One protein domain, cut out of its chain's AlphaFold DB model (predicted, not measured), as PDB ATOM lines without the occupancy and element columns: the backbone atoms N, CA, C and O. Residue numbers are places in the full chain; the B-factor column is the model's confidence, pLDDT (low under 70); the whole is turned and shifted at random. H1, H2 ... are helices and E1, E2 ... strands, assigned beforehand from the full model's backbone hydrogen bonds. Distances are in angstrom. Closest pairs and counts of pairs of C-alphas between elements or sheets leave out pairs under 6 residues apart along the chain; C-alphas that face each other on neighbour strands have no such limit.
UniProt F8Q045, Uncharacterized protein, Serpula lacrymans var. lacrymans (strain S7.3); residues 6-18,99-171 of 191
ATOM      1  N   VAL A   6    -111.432  -3.311  26.040       90.69
ATOM      2  CA  VAL A   6    -111.387  -3.065  24.595       90.69
ATOM      3  C   VAL A   6    -112.596  -3.731  23.943       90.69
ATOM      4  O   VAL A   6    -112.898  -4.890  24.224       90.69
ATOM      5  N   LEU A   7    -113.309  -2.994  23.095       92.19
ATOM      6  CA  LEU A   7    -114.413  -3.489  22.273       92.19
ATOM      7  C   LEU A   7    -114.076  -3.266  20.802       92.19
ATOM      8  O   LEU A   7    -113.898  -2.129  20.386       92.19
ATOM      9  N   TYR A   8    -114.033  -4.327  20.008       90.94
ATOM     10  CA  TYR A   8    -113.795  -4.228  18.568       90.94
ATOM     11  C   TYR A   8    -115.101  -4.044  17.796       90.94
ATOM     12  O   TYR A   8    -116.153  -4.537  18.209       90.94
ATOM     13  N   HIS A   9    -115.024  -3.359  16.658       91.44
ATOM     14  CA  HIS A   9    -116.167  -3.162  15.776       91.44
ATOM     15  C   HIS A   9    -116.637  -4.496  15.166       91.44
ATOM     16  O   HIS A   9    -115.830  -5.277  14.660       91.44
ATOM     17  N   LEU A  10    -117.948  -4.754  15.168       88.31
ATOM     18  CA  LEU A  10    -118.552  -6.037  14.758       88.31
ATOM     19  C   LEU A  10    -118.313  -6.392  13.280       88.31
ATOM     20  O   LEU A  10    -118.161  -7.561  12.934       88.31
ATOM     21  N   ASN A  11    -118.268  -5.374  12.419       86.75
ATOM     22  CA  ASN A  11    -118.047  -5.525  10.976       86.75
ATOM     23  C   ASN A  11    -116.579  -5.359  10.548       86.75
ATOM     24  O   ASN A  11    -116.335  -5.186   9.354       86.75
ATOM     25  N   SER A  12    -115.631  -5.367  11.497       80.56
ATOM     26  CA  SER A  12    -114.198  -5.207  11.200       80.56
ATOM     27  C   SER A  12    -113.687  -6.227  10.179       80.56
ATOM     28  O   SER A  12    -114.318  -7.262   9.938       80.56
ATOM     29  N   GLY A  13    -112.510  -5.933   9.626       72.88
ATOM     30  CA  GLY A  13    -111.790  -6.810   8.715       72.88
ATOM     31  C   GLY A  13    -111.649  -8.242   9.231       72.88
ATOM     32  O   GLY A  13    -111.409  -8.479  10.417       72.88
ATOM     33  N   PHE A  14    -111.787  -9.194   8.314       74.62
ATOM     34  CA  PHE A  14    -111.341 -10.572   8.493       74.62
ATOM     35  C   PHE A  14    -110.213 -10.855   7.504       74.62
ATOM     36  O   PHE A  14    -110.158 -10.265   6.425       74.62
ATOM     37  N   GLU A  15    -109.309 -11.760   7.862       68.31
ATOM     38  CA  GLU A  15    -108.276 -12.221   6.941       68.31
ATOM     39  C   GLU A  15    -108.940 -13.039   5.824       68.31
ATOM     40  O   GLU A  15    -109.602 -14.046   6.087       68.31
ATOM     41  N   TYR A  16    -108.815 -12.581   4.575       63.16
ATOM     42  CA  TYR A  16    -109.359 -13.269   3.404       63.16
ATOM     43  C   TYR A  16    -108.240 -13.649   2.436       63.16
ATOM     44  O   TYR A  16    -107.644 -12.790   1.786       63.16
ATOM     45  N   GLY A  17    -107.989 -14.955   2.316       66.94
ATOM     46  CA  GLY A  17    -106.917 -15.492   1.480       66.94
ATOM     47  C   GLY A  17    -105.515 -15.153   1.998       66.94
ATOM     48  O   GLY A  17    -105.338 -14.605   3.082       66.94
ATOM     49  N   SER A  18    -104.502 -15.507   1.210       70.06
ATOM     50  CA  SER A  18    -103.110 -15.132   1.452       70.06
ATOM     51  C   SER A  18    -102.510 -14.684   0.128       70.06
ATOM     52  O   SER A  18    -102.569 -15.416  -0.862       70.06
ATOM     53  N   GLU A  99     -92.981   1.142  -7.395       91.62
ATOM     54  CA  GLU A  99     -92.193   1.898  -8.366       91.62
ATOM     55  C   GLU A  99     -92.407   3.410  -8.200       91.62
ATOM     56  O   GLU A  99     -93.525   3.886  -7.977       91.62
ATOM     57  N   TRP A 100     -91.327   4.185  -8.335       92.00
ATOM     58  CA  TRP A 100     -91.414   5.640  -8.427       92.00
ATOM     59  C   TRP A 100     -91.906   6.054  -9.811       92.00
ATOM     60  O   TRP A 100     -91.266   5.796 -10.827       92.00
ATOM     61  N   LYS A 101     -93.030   6.761  -9.836       93.06
ATOM     62  CA  LYS A 101     -93.670   7.311 -11.029       93.06
ATOM     63  C   LYS A 101     -93.438   8.817 -11.082       93.06
ATOM     64  O   LYS A 101     -93.395   9.502 -10.059       93.06
ATOM     65  N   MET A 102     -93.303   9.330 -12.299       94.38
ATOM     66  CA  MET A 102     -93.143  10.751 -12.584       94.38
ATOM     67  C   MET A 102     -94.333  11.231 -13.409       94.38
ATOM     68  O   MET A 102     -94.618  10.673 -14.466       94.38
ATOM     69  N   GLN A 103     -95.011  12.278 -12.945       92.94
ATOM     70  CA  GLN A 103     -96.165  12.845 -13.632       92.94
ATOM     71  C   GLN A 103     -96.108  14.369 -13.627       92.94
ATOM     72  O   GLN A 103     -95.958  14.994 -12.581       92.94
ATOM     73  N   GLU A 104     -96.267  14.978 -14.797       92.44
ATOM     74  CA  GLU A 104     -96.468  16.421 -14.894       92.44
ATOM     75  C   GLU A 104     -97.880  16.782 -14.408       92.44
ATOM     76  O   GLU A 104     -98.868  16.165 -14.814       92.44
ATOM     77  N   ILE A 105     -97.974  17.764 -13.512       91.00
ATOM     78  CA  ILE A 105     -99.238  18.240 -12.945       91.00
ATOM     79  C   ILE A 105     -99.502  19.694 -13.345       91.00
ATOM     80  O   ILE A 105     -98.603  20.534 -13.366       91.00
ATOM     81  N   TYR A 106    -100.771  20.002 -13.611       89.06
ATOM     82  CA  TYR A 106    -101.219  21.332 -14.018       89.06
ATOM     83  C   TYR A 106    -102.110  21.945 -12.940       89.06
ATOM     84  O   TYR A 106    -103.147  21.385 -12.582       89.06
ATOM     85  N   ALA A 107    -101.750  23.131 -12.449       84.56
ATOM     86  CA  ALA A 107    -102.617  23.907 -11.567       84.56
ATOM     87  C   ALA A 107    -103.603  24.737 -12.403       84.56
ATOM     88  O   ALA A 107    -103.489  25.955 -12.477       84.56
ATOM     89  N   GLY A 108    -104.559  24.081 -13.069       84.06
ATOM     90  CA  GLY A 108    -105.643  24.742 -13.809       84.06
ATOM     91  C   GLY A 108    -105.175  25.901 -14.702       84.06
ATOM     92  O   GLY A 108    -104.427  25.697 -15.653       84.06
ATOM     93  N   ASN A 109    -105.604  27.127 -14.375       85.81
ATOM     94  CA  ASN A 109    -105.306  28.341 -15.150       85.81
ATOM     95  C   ASN A 109    -103.991  29.047 -14.758       85.81
ATOM     96  O   ASN A 109    -103.683  30.116 -15.297       85.81
ATOM     97  N   TYR A 110    -103.223  28.511 -13.810       82.81
ATOM     98  CA  TYR A 110    -101.968  29.122 -13.382       82.81
ATOM     99  C   TYR A 110    -100.853  28.809 -14.384       82.81
ATOM    100  O   TYR A 110    -100.506  27.654 -14.617       82.81
ATOM    101  N   LYS A 111    -100.251  29.857 -14.960       81.19
ATOM    102  CA  LYS A 111     -99.047  29.719 -15.788       81.19
ATOM    103  C   LYS A 111     -97.837  29.508 -14.887       81.19
ATOM    104  O   LYS A 111     -97.454  30.412 -14.146       81.19
ATOM    105  N   THR A 112     -97.218  28.340 -14.969       83.62
ATOM    106  CA  THR A 112     -95.944  28.064 -14.306       83.62
ATOM    107  C   THR A 112     -94.785  28.356 -15.259       83.62
ATOM    108  O   THR A 112     -94.883  28.146 -16.466       83.62
ATOM    109  N   ALA A 113     -93.667  28.864 -14.732       84.69
ATOM    110  CA  ALA A 113     -92.472  29.130 -15.542       84.69
ATOM    111  C   ALA A 113     -91.766  27.838 -15.997       84.69
ATOM    112  O   ALA A 113     -91.043  27.837 -16.990       84.69
ATOM    113  N   LYS A 114     -91.958  26.746 -15.248       85.75
ATOM    114  CA  LYS A 114     -91.463  25.400 -15.543       85.75
ATOM    115  C   LYS A 114     -92.577  24.379 -15.266       85.75
ATOM    116  O   LYS A 114     -93.432  24.664 -14.417       85.75
ATOM    117  N   PRO A 115     -92.565  23.214 -15.932       86.62
ATOM    118  CA  PRO A 115     -93.443  22.098 -15.589       86.62
ATOM    119  C   PRO A 115     -93.346  21.745 -14.102       86.62
ATOM    120  O   PRO A 115     -92.246  21.702 -13.544       86.62
ATOM    121  N   MET A 116     -94.487  21.509 -13.452       88.31
ATOM    122  CA  MET A 116     -94.513  20.958 -12.098       88.31
ATOM    123  C   MET A 116     -94.523  19.442 -12.205       88.31
ATOM    124  O   MET A 116     -95.425  18.871 -12.812       88.31
ATOM    125  N   ILE A 117     -93.520  18.802 -11.616       90.62
ATOM    126  CA  ILE A 117     -93.360  17.353 -11.660       90.62
ATOM    127  C   ILE A 117     -93.715  16.778 -10.292       90.62
ATOM    128  O   ILE A 117     -93.106  17.139  -9.287       90.62
ATOM    129  N   LEU A 118     -94.698  15.885 -10.272       90.12
ATOM    130  CA  LEU A 118     -95.036  15.046  -9.135       90.12
ATOM    131  C   LEU A 118     -94.267  13.729  -9.246       90.12
ATOM    132  O   LEU A 118     -94.425  12.990 -10.219       90.12
ATOM    133  N   LEU A 119     -93.463  13.438  -8.230       91.56
ATOM    134  CA  LEU A 119     -92.859  12.127  -8.021       91.56
ATOM    135  C   LEU A 119     -93.691  11.394  -6.970       91.56
ATOM    136  O   LEU A 119     -93.886  11.921  -5.875       91.56
ATOM    137  N   TYR A 120     -94.213  10.217  -7.300       90.44
ATOM    138  CA  TYR A 120     -95.082   9.457  -6.400       90.44
ATOM    139  C   TYR A 120     -94.959   7.951  -6.628       90.44
ATOM    140  O   TYR A 120     -94.580   7.518  -7.710       90.44
ATOM    141  N   CYS A 121     -95.326   7.154  -5.629       91.56
ATOM    142  CA  CYS A 121     -95.577   5.721  -5.794       91.56
ATOM    143  C   CYS A 121     -97.085   5.472  -5.792       91.56
ATOM    144  O   CYS A 121     -97.841   6.201  -5.144       91.56
ATOM    145  N   ASP A 122     -97.534   4.433  -6.493       90.19
ATOM    146  CA  ASP A 122     -98.941   4.037  -6.460       90.19
ATOM    147  C   ASP A 122     -99.347   3.631  -5.036       90.19
ATOM    148  O   ASP A 122     -98.733   2.758  -4.421       90.19
ATOM    149  N   GLY A 123    -100.381   4.279  -4.493       88.25
ATOM    150  CA  GLY A 123    -100.793   4.063  -3.107       88.25
ATOM    151  C   GLY A 123    -101.232   2.624  -2.826       88.25
ATOM    152  O   GLY A 123    -100.991   2.118  -1.733       88.25
ATOM    153  N   LEU A 124    -101.827   1.939  -3.805       88.31
ATOM    154  CA  LEU A 124    -102.220   0.543  -3.654       88.31
ATOM    155  C   LEU A 124    -100.998  -0.381  -3.678       88.31
ATOM    156  O   LEU A 124    -100.952  -1.327  -2.893       88.31
ATOM    157  N   GLU A 125    -100.009  -0.119  -4.535       89.75
ATOM    158  CA  GLU A 125     -98.730  -0.847  -4.520       89.75
ATOM    159  C   GLU A 125     -98.008  -0.669  -3.175       89.75
ATOM    160  O   GLU A 125     -97.561  -1.652  -2.586       89.75
ATOM    161  N   VAL A 126     -97.973   0.556  -2.637       89.88
ATOM    162  CA  VAL A 126     -97.394   0.848  -1.312       89.88
ATOM    163  C   VAL A 126     -98.109   0.081  -0.206       89.88
ATOM    164  O   VAL A 126     -97.458  -0.562   0.619       89.88
ATOM    165  N   VAL A 127     -99.444   0.096  -0.201       88.19
ATOM    166  CA  VAL A 127    -100.236  -0.663   0.774       88.19
ATOM    167  C   VAL A 127     -99.948  -2.160   0.660       88.19
ATOM    168  O   VAL A 127     -99.699  -2.803   1.677       88.19
ATOM    169  N   LYS A 128     -99.911  -2.722  -0.554       86.69
ATOM    170  CA  LYS A 128     -99.575  -4.139  -0.766       86.69
ATOM    171  C   LYS A 128     -98.177  -4.480  -0.253       86.69
ATOM    172  O   LYS A 128     -98.034  -5.479   0.441       86.69
ATOM    173  N   ALA A 129     -97.178  -3.646  -0.535       88.06
ATOM    174  CA  ALA A 129     -95.805  -3.866  -0.086       88.06
ATOM    175  C   ALA A 129     -95.674  -3.819   1.447       88.06
ATOM    176  O   ALA A 129     -94.981  -4.648   2.035       88.06
ATOM    177  N   LEU A 130     -96.372  -2.890   2.111       87.75
ATOM    178  CA  LEU A 130     -96.395  -2.806   3.575       87.75
ATOM    179  C   LEU A 130     -97.090  -4.019   4.203       87.75
ATOM    180  O   LEU A 130     -96.544  -4.637   5.115       87.75
ATOM    181  N   PHE A 131     -98.267  -4.392   3.696       85.62
ATOM    182  CA  PHE A 131     -99.029  -5.537   4.210       85.62
ATOM    183  C   PHE A 131     -98.354  -6.878   3.899       85.62
ATOM    184  O   PHE A 131     -98.469  -7.826   4.673       85.62
ATOM    185  N   GLY A 132     -97.627  -6.952   2.786       87.38
ATOM    186  CA  GLY A 132     -96.833  -8.102   2.370       87.38
ATOM    187  C   GLY A 132     -95.472  -8.204   3.060       87.38
ATOM    188  O   GLY A 132     -94.713  -9.108   2.728       87.38
ATOM    189  N   ASN A 133     -95.127  -7.320   4.000       88.56
ATOM    190  CA  ASN A 133     -93.873  -7.411   4.743       88.56
ATOM    191  C   ASN A 133     -94.099  -8.055   6.131       88.56
ATOM    192  O   ASN A 133     -94.707  -7.429   7.009       88.56
ATOM    193  N   PRO A 134     -93.566  -9.271   6.380       87.62
ATOM    194  CA  PRO A 134     -93.763  -9.995   7.638       87.62
ATOM    195  C   PRO A 134     -93.274  -9.262   8.894       87.62
ATOM    196  O   PRO A 134     -93.738  -9.548   9.998       87.62
ATOM    197  N   ILE A 135     -92.350  -8.305   8.752       88.44
ATOM    198  CA  ILE A 135     -91.848  -7.502   9.875       88.44
ATOM    199  C   ILE A 135     -92.992  -6.709  10.518       88.44
ATOM    200  O   ILE A 135     -93.036  -6.573  11.740       88.44
ATOM    201  N   PHE A 136     -93.950  -6.230   9.722       86.25
ATOM    202  CA  PHE A 136     -95.051  -5.407  10.218       86.25
ATOM    203  C   PHE A 136     -96.247  -6.221  10.716       86.25
ATOM    204  O   PHE A 136     -97.125  -5.652  11.359       86.25
ATOM    205  N   THR A 137     -96.285  -7.543  10.510       83.06
ATOM    206  CA  THR A 137     -97.446  -8.383  10.860       83.06
ATOM    207  C   THR A 137     -97.893  -8.217  12.314       83.06
ATOM    208  O   THR A 137     -99.088  -8.193  12.587       83.06
ATOM    209  N   LYS A 138     -96.952  -8.052  13.254       84.69
ATOM    210  CA  LYS A 138     -97.252  -7.872  14.689       84.69
ATOM    211  C   LYS A 138     -97.531  -6.422  15.099       84.69
ATOM    212  O   LYS A 138     -97.890  -6.177  16.247       84.69
ATOM    213  N   HIS A 139     -97.332  -5.475  14.188       84.12
ATOM    214  CA  HIS A 139     -97.426  -4.037  14.440       84.12
ATOM    215  C   HIS A 139     -98.586  -3.373  13.693       84.12
ATOM    216  O   HIS A 139     -98.853  -2.195  13.909       84.12
ATOM    217  N   MET A 140     -99.288  -4.109  12.833       82.25
ATOM    218  CA  MET A 140    -100.448  -3.608  12.109       82.25
ATOM    219  C   MET A 140    -101.745  -3.850  12.884       82.25
ATOM    220  O   MET A 140    -101.918  -4.853  13.577       82.25
ATOM    221  N   MET A 141    -102.679  -2.913  12.744       80.94
ATOM    222  CA  MET A 141    -103.988  -2.954  13.380       80.94
ATOM    223  C   MET A 141    -105.060  -2.643  12.349       80.94
ATOM    224  O   MET A 141    -105.018  -1.600  11.703       80.94
ATOM    225  N   TYR A 142    -106.024  -3.549  12.218       80.69
ATOM    226  CA  TYR A 142    -106.998  -3.533  11.123       80.69
ATOM    227  C   TYR A 142    -108.418  -3.191  11.579       80.69
ATOM    228  O   TYR A 142    -109.312  -3.002  10.758       80.69
ATOM    229  N   ASN A 143    -108.628  -3.128  12.896       86.88
ATOM    230  CA  ASN A 143    -109.957  -3.139  13.483       86.88
ATOM    231  C   ASN A 143    -110.174  -1.845  14.262       86.88
ATOM    232  O   ASN A 143    -109.503  -1.635  15.281       86.88
ATOM    233  N   PRO A 144    -111.148  -1.023  13.847       92.06
ATOM    234  CA  PRO A 144    -111.685   0.016  14.701       92.06
ATOM    235  C   PRO A 144    -112.132  -0.580  16.028       92.06
ATOM    236  O   PRO A 144    -112.683  -1.688  16.101       92.06
ATOM    237  N   ARG A 145    -111.859   0.149  17.100       91.25
ATOM    238  CA  ARG A 145    -112.101  -0.330  18.452       91.25
ATOM    239  C   ARG A 145    -112.438   0.815  19.379       91.25
ATOM    240  O   ARG A 145    -112.190   1.979  19.104       91.25
ATOM    241  N   CYS A 146    -112.988   0.443  20.510       92.44
ATOM    242  CA  CYS A 146    -113.300   1.326  21.595       92.44
ATOM    243  C   CYS A 146    -112.498   0.891  22.817       92.44
ATOM    244  O   CYS A 146    -112.603  -0.265  23.224       92.44
ATOM    245  N   GLU A 147    -111.707   1.795  23.387       93.00
ATOM    246  CA  GLU A 147    -110.823   1.497  24.518       93.00
ATOM    247  C   GLU A 147    -111.223   2.331  25.729       93.00
ATOM    248  O   GLU A 147    -111.524   3.518  25.609       93.00
ATOM    249  N   TRP A 148    -111.248   1.712  26.904       94.12
ATOM    250  CA  TRP A 148    -111.517   2.403  28.157       94.12
ATOM    251  C   TRP A 148    -110.477   2.042  29.204       94.12
ATOM    252  O   TRP A 148    -110.120   0.869  29.374       94.12
ATOM    253  N   ASN A 149    -110.049   3.061  29.943       92.19
ATOM    254  CA  ASN A 149    -109.116   2.908  31.045       92.19
ATOM    255  C   ASN A 149    -109.777   2.245  32.265       92.19
ATOM    256  O   ASN A 149    -110.979   1.969  32.294       92.19
ATOM    257  N   THR A 150    -108.994   2.021  33.318       91.56
ATOM    258  CA  THR A 150    -109.472   1.403  34.570       91.56
ATOM    259  C   THR A 150    -110.527   2.233  35.311       91.56
ATOM    260  O   THR A 150    -111.230   1.697  36.166       91.56
ATOM    261  N   GLN A 151    -110.667   3.519  34.976       91.62
ATOM    262  CA  GLN A 151    -111.695   4.429  35.497       91.62
ATOM    263  C   GLN A 151    -112.952   4.466  34.608       91.62
ATOM    264  O   GLN A 151    -113.897   5.186  34.916       91.62
ATOM    265  N   GLY A 152    -112.981   3.704  33.508       89.62
ATOM    266  CA  GLY A 152    -114.087   3.684  32.551       89.62
ATOM    267  C   GLY A 152    -114.126   4.888  31.605       89.62
ATOM    268  O   GLY A 152    -115.120   5.074  30.906       89.62
ATOM    269  N   LEU A 153    -113.068   5.701  31.564       91.69
ATOM    270  CA  LEU A 153    -112.949   6.823  30.633       91.69
ATOM    271  C   LEU A 153    -112.417   6.339  29.289       91.69
ATOM    272  O   LEU A 153    -111.571   5.446  29.231       91.69
ATOM    273  N   ARG A 154    -112.920   6.940  28.209       93.00
ATOM    274  CA  ARG A 154    -112.509   6.619  26.843       93.00
ATOM    275  C   ARG A 154    -111.063   7.058  26.600       93.00
ATOM    276  O   ARG A 154    -110.721   8.209  26.857       93.00
ATOM    277  N   GLU A 155    -110.246   6.144  26.087       91.88
ATOM    278  CA  GLU A 155    -108.870   6.404  25.662       91.88
ATOM    279  C   GLU A 155    -108.768   6.523  24.139       91.88
ATOM    280  O   GLU A 155    -109.368   5.754  23.386       91.88
ATOM    281  N   TYR A 156    -107.971   7.495  23.701       90.62
ATOM    282  CA  TYR A 156    -107.590   7.698  22.311       90.62
ATOM    283  C   TYR A 156    -106.068   7.810  22.263       90.62
ATOM    284  O   TYR A 156    -105.501   8.695  22.901       90.62
ATOM    285  N   GLY A 157    -105.411   6.910  21.535       84.25
ATOM    286  CA  GLY A 157    -103.952   6.931  21.362       84.25
ATOM    287  C   GLY A 157    -103.491   6.752  19.919       84.25
ATOM    288  O   GLY A 157    -102.364   7.090  19.598       84.25
ATOM    289  N   GLU A 158    -104.368   6.260  19.045       86.31
ATOM    290  CA  GLU A 158    -104.087   5.936  17.647       86.31
ATOM    291  C   GLU A 158    -105.335   6.228  16.796       86.31
ATOM    292  O   GLU A 158    -106.392   6.584  17.327       86.31
ATOM    293  N   TRP A 159    -105.250   6.027  15.479       87.69
ATOM    294  CA  TRP A 159    -106.386   6.214  14.567       87.69
ATOM    295  C   TRP A 159    -107.580   5.288  14.864       87.69
ATOM    296  O   TRP A 159    -108.721   5.742  14.931       87.69
ATOM    297  N   MET A 160    -107.334   3.988  15.064       90.19
ATOM    298  CA  MET A 160    -108.391   2.968  15.191       90.19
ATOM    299  C   MET A 160    -109.286   3.090  16.443       90.19
ATOM    300  O   MET A 160    -110.459   2.723  16.358       90.19
ATOM    301  N   PRO A 161    -108.792   3.590  17.594       91.56
ATOM    302  CA  PRO A 161    -109.628   3.987  18.732       91.56
ATOM    303  C   PRO A 161    -110.578   5.170  18.488       91.56
ATOM    304  O   PRO A 161    -111.468   5.416  19.306       91.56
ATOM    305  N   GLY A 162    -110.360   5.948  17.424       91.19
ATOM    306  CA  GLY A 162    -111.118   7.160  17.136       91.19
ATOM    307  C   GLY A 162    -112.548   6.881  16.674       91.19
ATOM    308  O   GLY A 162    -112.802   5.960  15.897       91.19
ATOM    309  N   ASP A 163    -113.481   7.740  17.089       92.31
ATOM    310  CA  ASP A 163    -114.902   7.624  16.723       92.31
ATOM    311  C   ASP A 163    -115.116   7.666  15.205       92.31
ATOM    312  O   ASP A 163    -116.018   7.021  14.672       92.31
ATOM    313  N   TYR A 164    -114.252   8.382  14.483       91.94
ATOM    314  CA  TYR A 164    -114.350   8.485  13.032       91.94
ATOM    315  C   TYR A 164    -113.980   7.178  12.315       91.94
ATOM    316  O   TYR A 164    -114.631   6.816  11.338       91.94
ATOM    317  N   ALA A 165    -112.991   6.426  12.817       91.50
ATOM    318  CA  ALA A 165    -112.668   5.104  12.276       91.50
ATOM    319  C   ALA A 165    -113.848   4.134  12.456       91.50
ATOM    320  O   ALA A 165    -114.172   3.376  11.543       91.50
ATOM    321  N   TRP A 166    -114.534   4.212  13.602       92.38
ATOM    322  CA  TRP A 166    -115.760   3.458  13.857       92.38
ATOM    323  C   TRP A 166    -116.876   3.847  12.876       92.38
ATOM    324  O   TRP A 166    -117.420   2.987  12.189       92.38
ATOM    325  N   ALA A 167    -117.153   5.145  12.738       93.62
ATOM    326  CA  ALA A 167    -118.211   5.654  11.866       93.62
ATOM    327  C   ALA A 167    -117.986   5.340  10.375       93.62
ATOM    328  O   ALA A 167    -118.951   5.146   9.634       93.62
ATOM    329  N   ILE A 168    -116.731   5.288   9.912       92.50
ATOM    330  CA  ILE A 168    -116.411   4.823   8.555       92.50
ATOM    331  C   ILE A 168    -116.731   3.331   8.425       92.50
ATOM    332  O   ILE A 168    -117.343   2.923   7.442       92.50
ATOM    333  N   GLN A 169    -116.345   2.508   9.403       92.12
ATOM    334  CA  GLN A 169    -116.537   1.057   9.341       92.12
ATOM    335  C   GLN A 169    -118.013   0.653   9.328       92.12
ATOM    336  O   GLN A 169    -118.358  -0.328   8.669       92.12
ATOM    337  N   ASP A 170    -118.880   1.421   9.990       93.25
ATOM    338  CA  ASP A 170    -120.337   1.250   9.931       93.25
ATOM    339  C   ASP A 170    -120.895   1.369   8.499       93.25
ATOM    340  O   ASP A 170    -121.922   0.771   8.178       93.25
ATOM    341  N   GLN A 171    -120.215   2.115   7.623       94.06
ATOM    342  CA  GLN A 171    -120.631   2.351   6.235       94.06
ATOM    343  C   GLN A 171    -120.037   1.338   5.248       94.06
ATOM    344  O   GLN A 171    -120.427   1.315   4.079       94.06
TER     345      GLN A 171
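What this domain is: This is residues 6 to 18 and 99 to 171 of the 191 residues of an uncharacterized protein of Serpula lacrymans var. lacrymans (strain S7.3) (UniProt F8Q045). The printed part is a long, thin dumbbell: at one end a small head, in which the short strand pair E1 and E4 stands near helix H2, and at the other end a lone two-stranded hairpin, E2 and E3. Between them, helix H1 and the long link after it make a narrow bridge, and residues 108 to 114 at the hairpin's turn and residues 133 to 139 of that link stick out. The 86 printed residues hold, in order, E1, E2, E3, H1, E4 and H2, in two separate antiparallel sheets of two strands, E1 - E4 and E2 - E3. The class is mixed, helices and strands, though under half of the residues are in named elements. The whole is extended, with a radius of gyration of the C-alphas of 19.7 A, and elongated, spanning 60 by 33 by 24 A.

How they stand to each other: E1, residues 6 to 8, is the antiparallel neighbour of E4, residues 145 to 148, at 165 degrees between their directions; N 7 and O 146 are within hydrogen-bond range at 2.8 A, and N 146 and O 7 at 2.7 A. Residues 147 to 148 of E4 also pair, antiparallel, with residues 154 to 155. E2, residues 100 to 105, and E3, residues 116 to 121, form a hairpin, antiparallel at 149 degrees; N 101 and O 120 are within hydrogen-bond range at 2.7 A, and N 118 and O 103 at 2.8 A. A tight link joins E3 to H1, residues 123 to 131. H2, residues 163 to 169, has one pair of C-alphas within 8 A of E4, those of Arg 145 and Trp 166, 7.0 A apart. Among the pairs that are apart are E3 and E4, E1 and H2, and H1 and H2. In H1 and H2 every O i to N i+4 pair is within hydrogen-bond range.

Where its parts are: E1, 6.6 A long, begins at C-alpha 6, (-111.387, -3.065, 24.595). E2 measures 15.5 A from its first to its last C-alpha and E3 16.5 A. H1 measures 12.2 A from C-alpha 123, (-100.793, 4.063, -3.107). E4 measures 10.1 A. H2 measures 10.0 A and ends at C-alpha 169, (-116.537, 1.057, 9.341).

The domain as a whole: The C-alphas of Ala 113 and Gln 151, the two farthest apart, are 59.9 A apart. Residues 19 to 98 are not printed, and C-alphas 18 and 99 are 22.5 A apart across this cut. The links H1 to E4 and E4 to H2 are long. The mean pLDDT of the printed part is 87.7, and residues 15 to 17 are under 70.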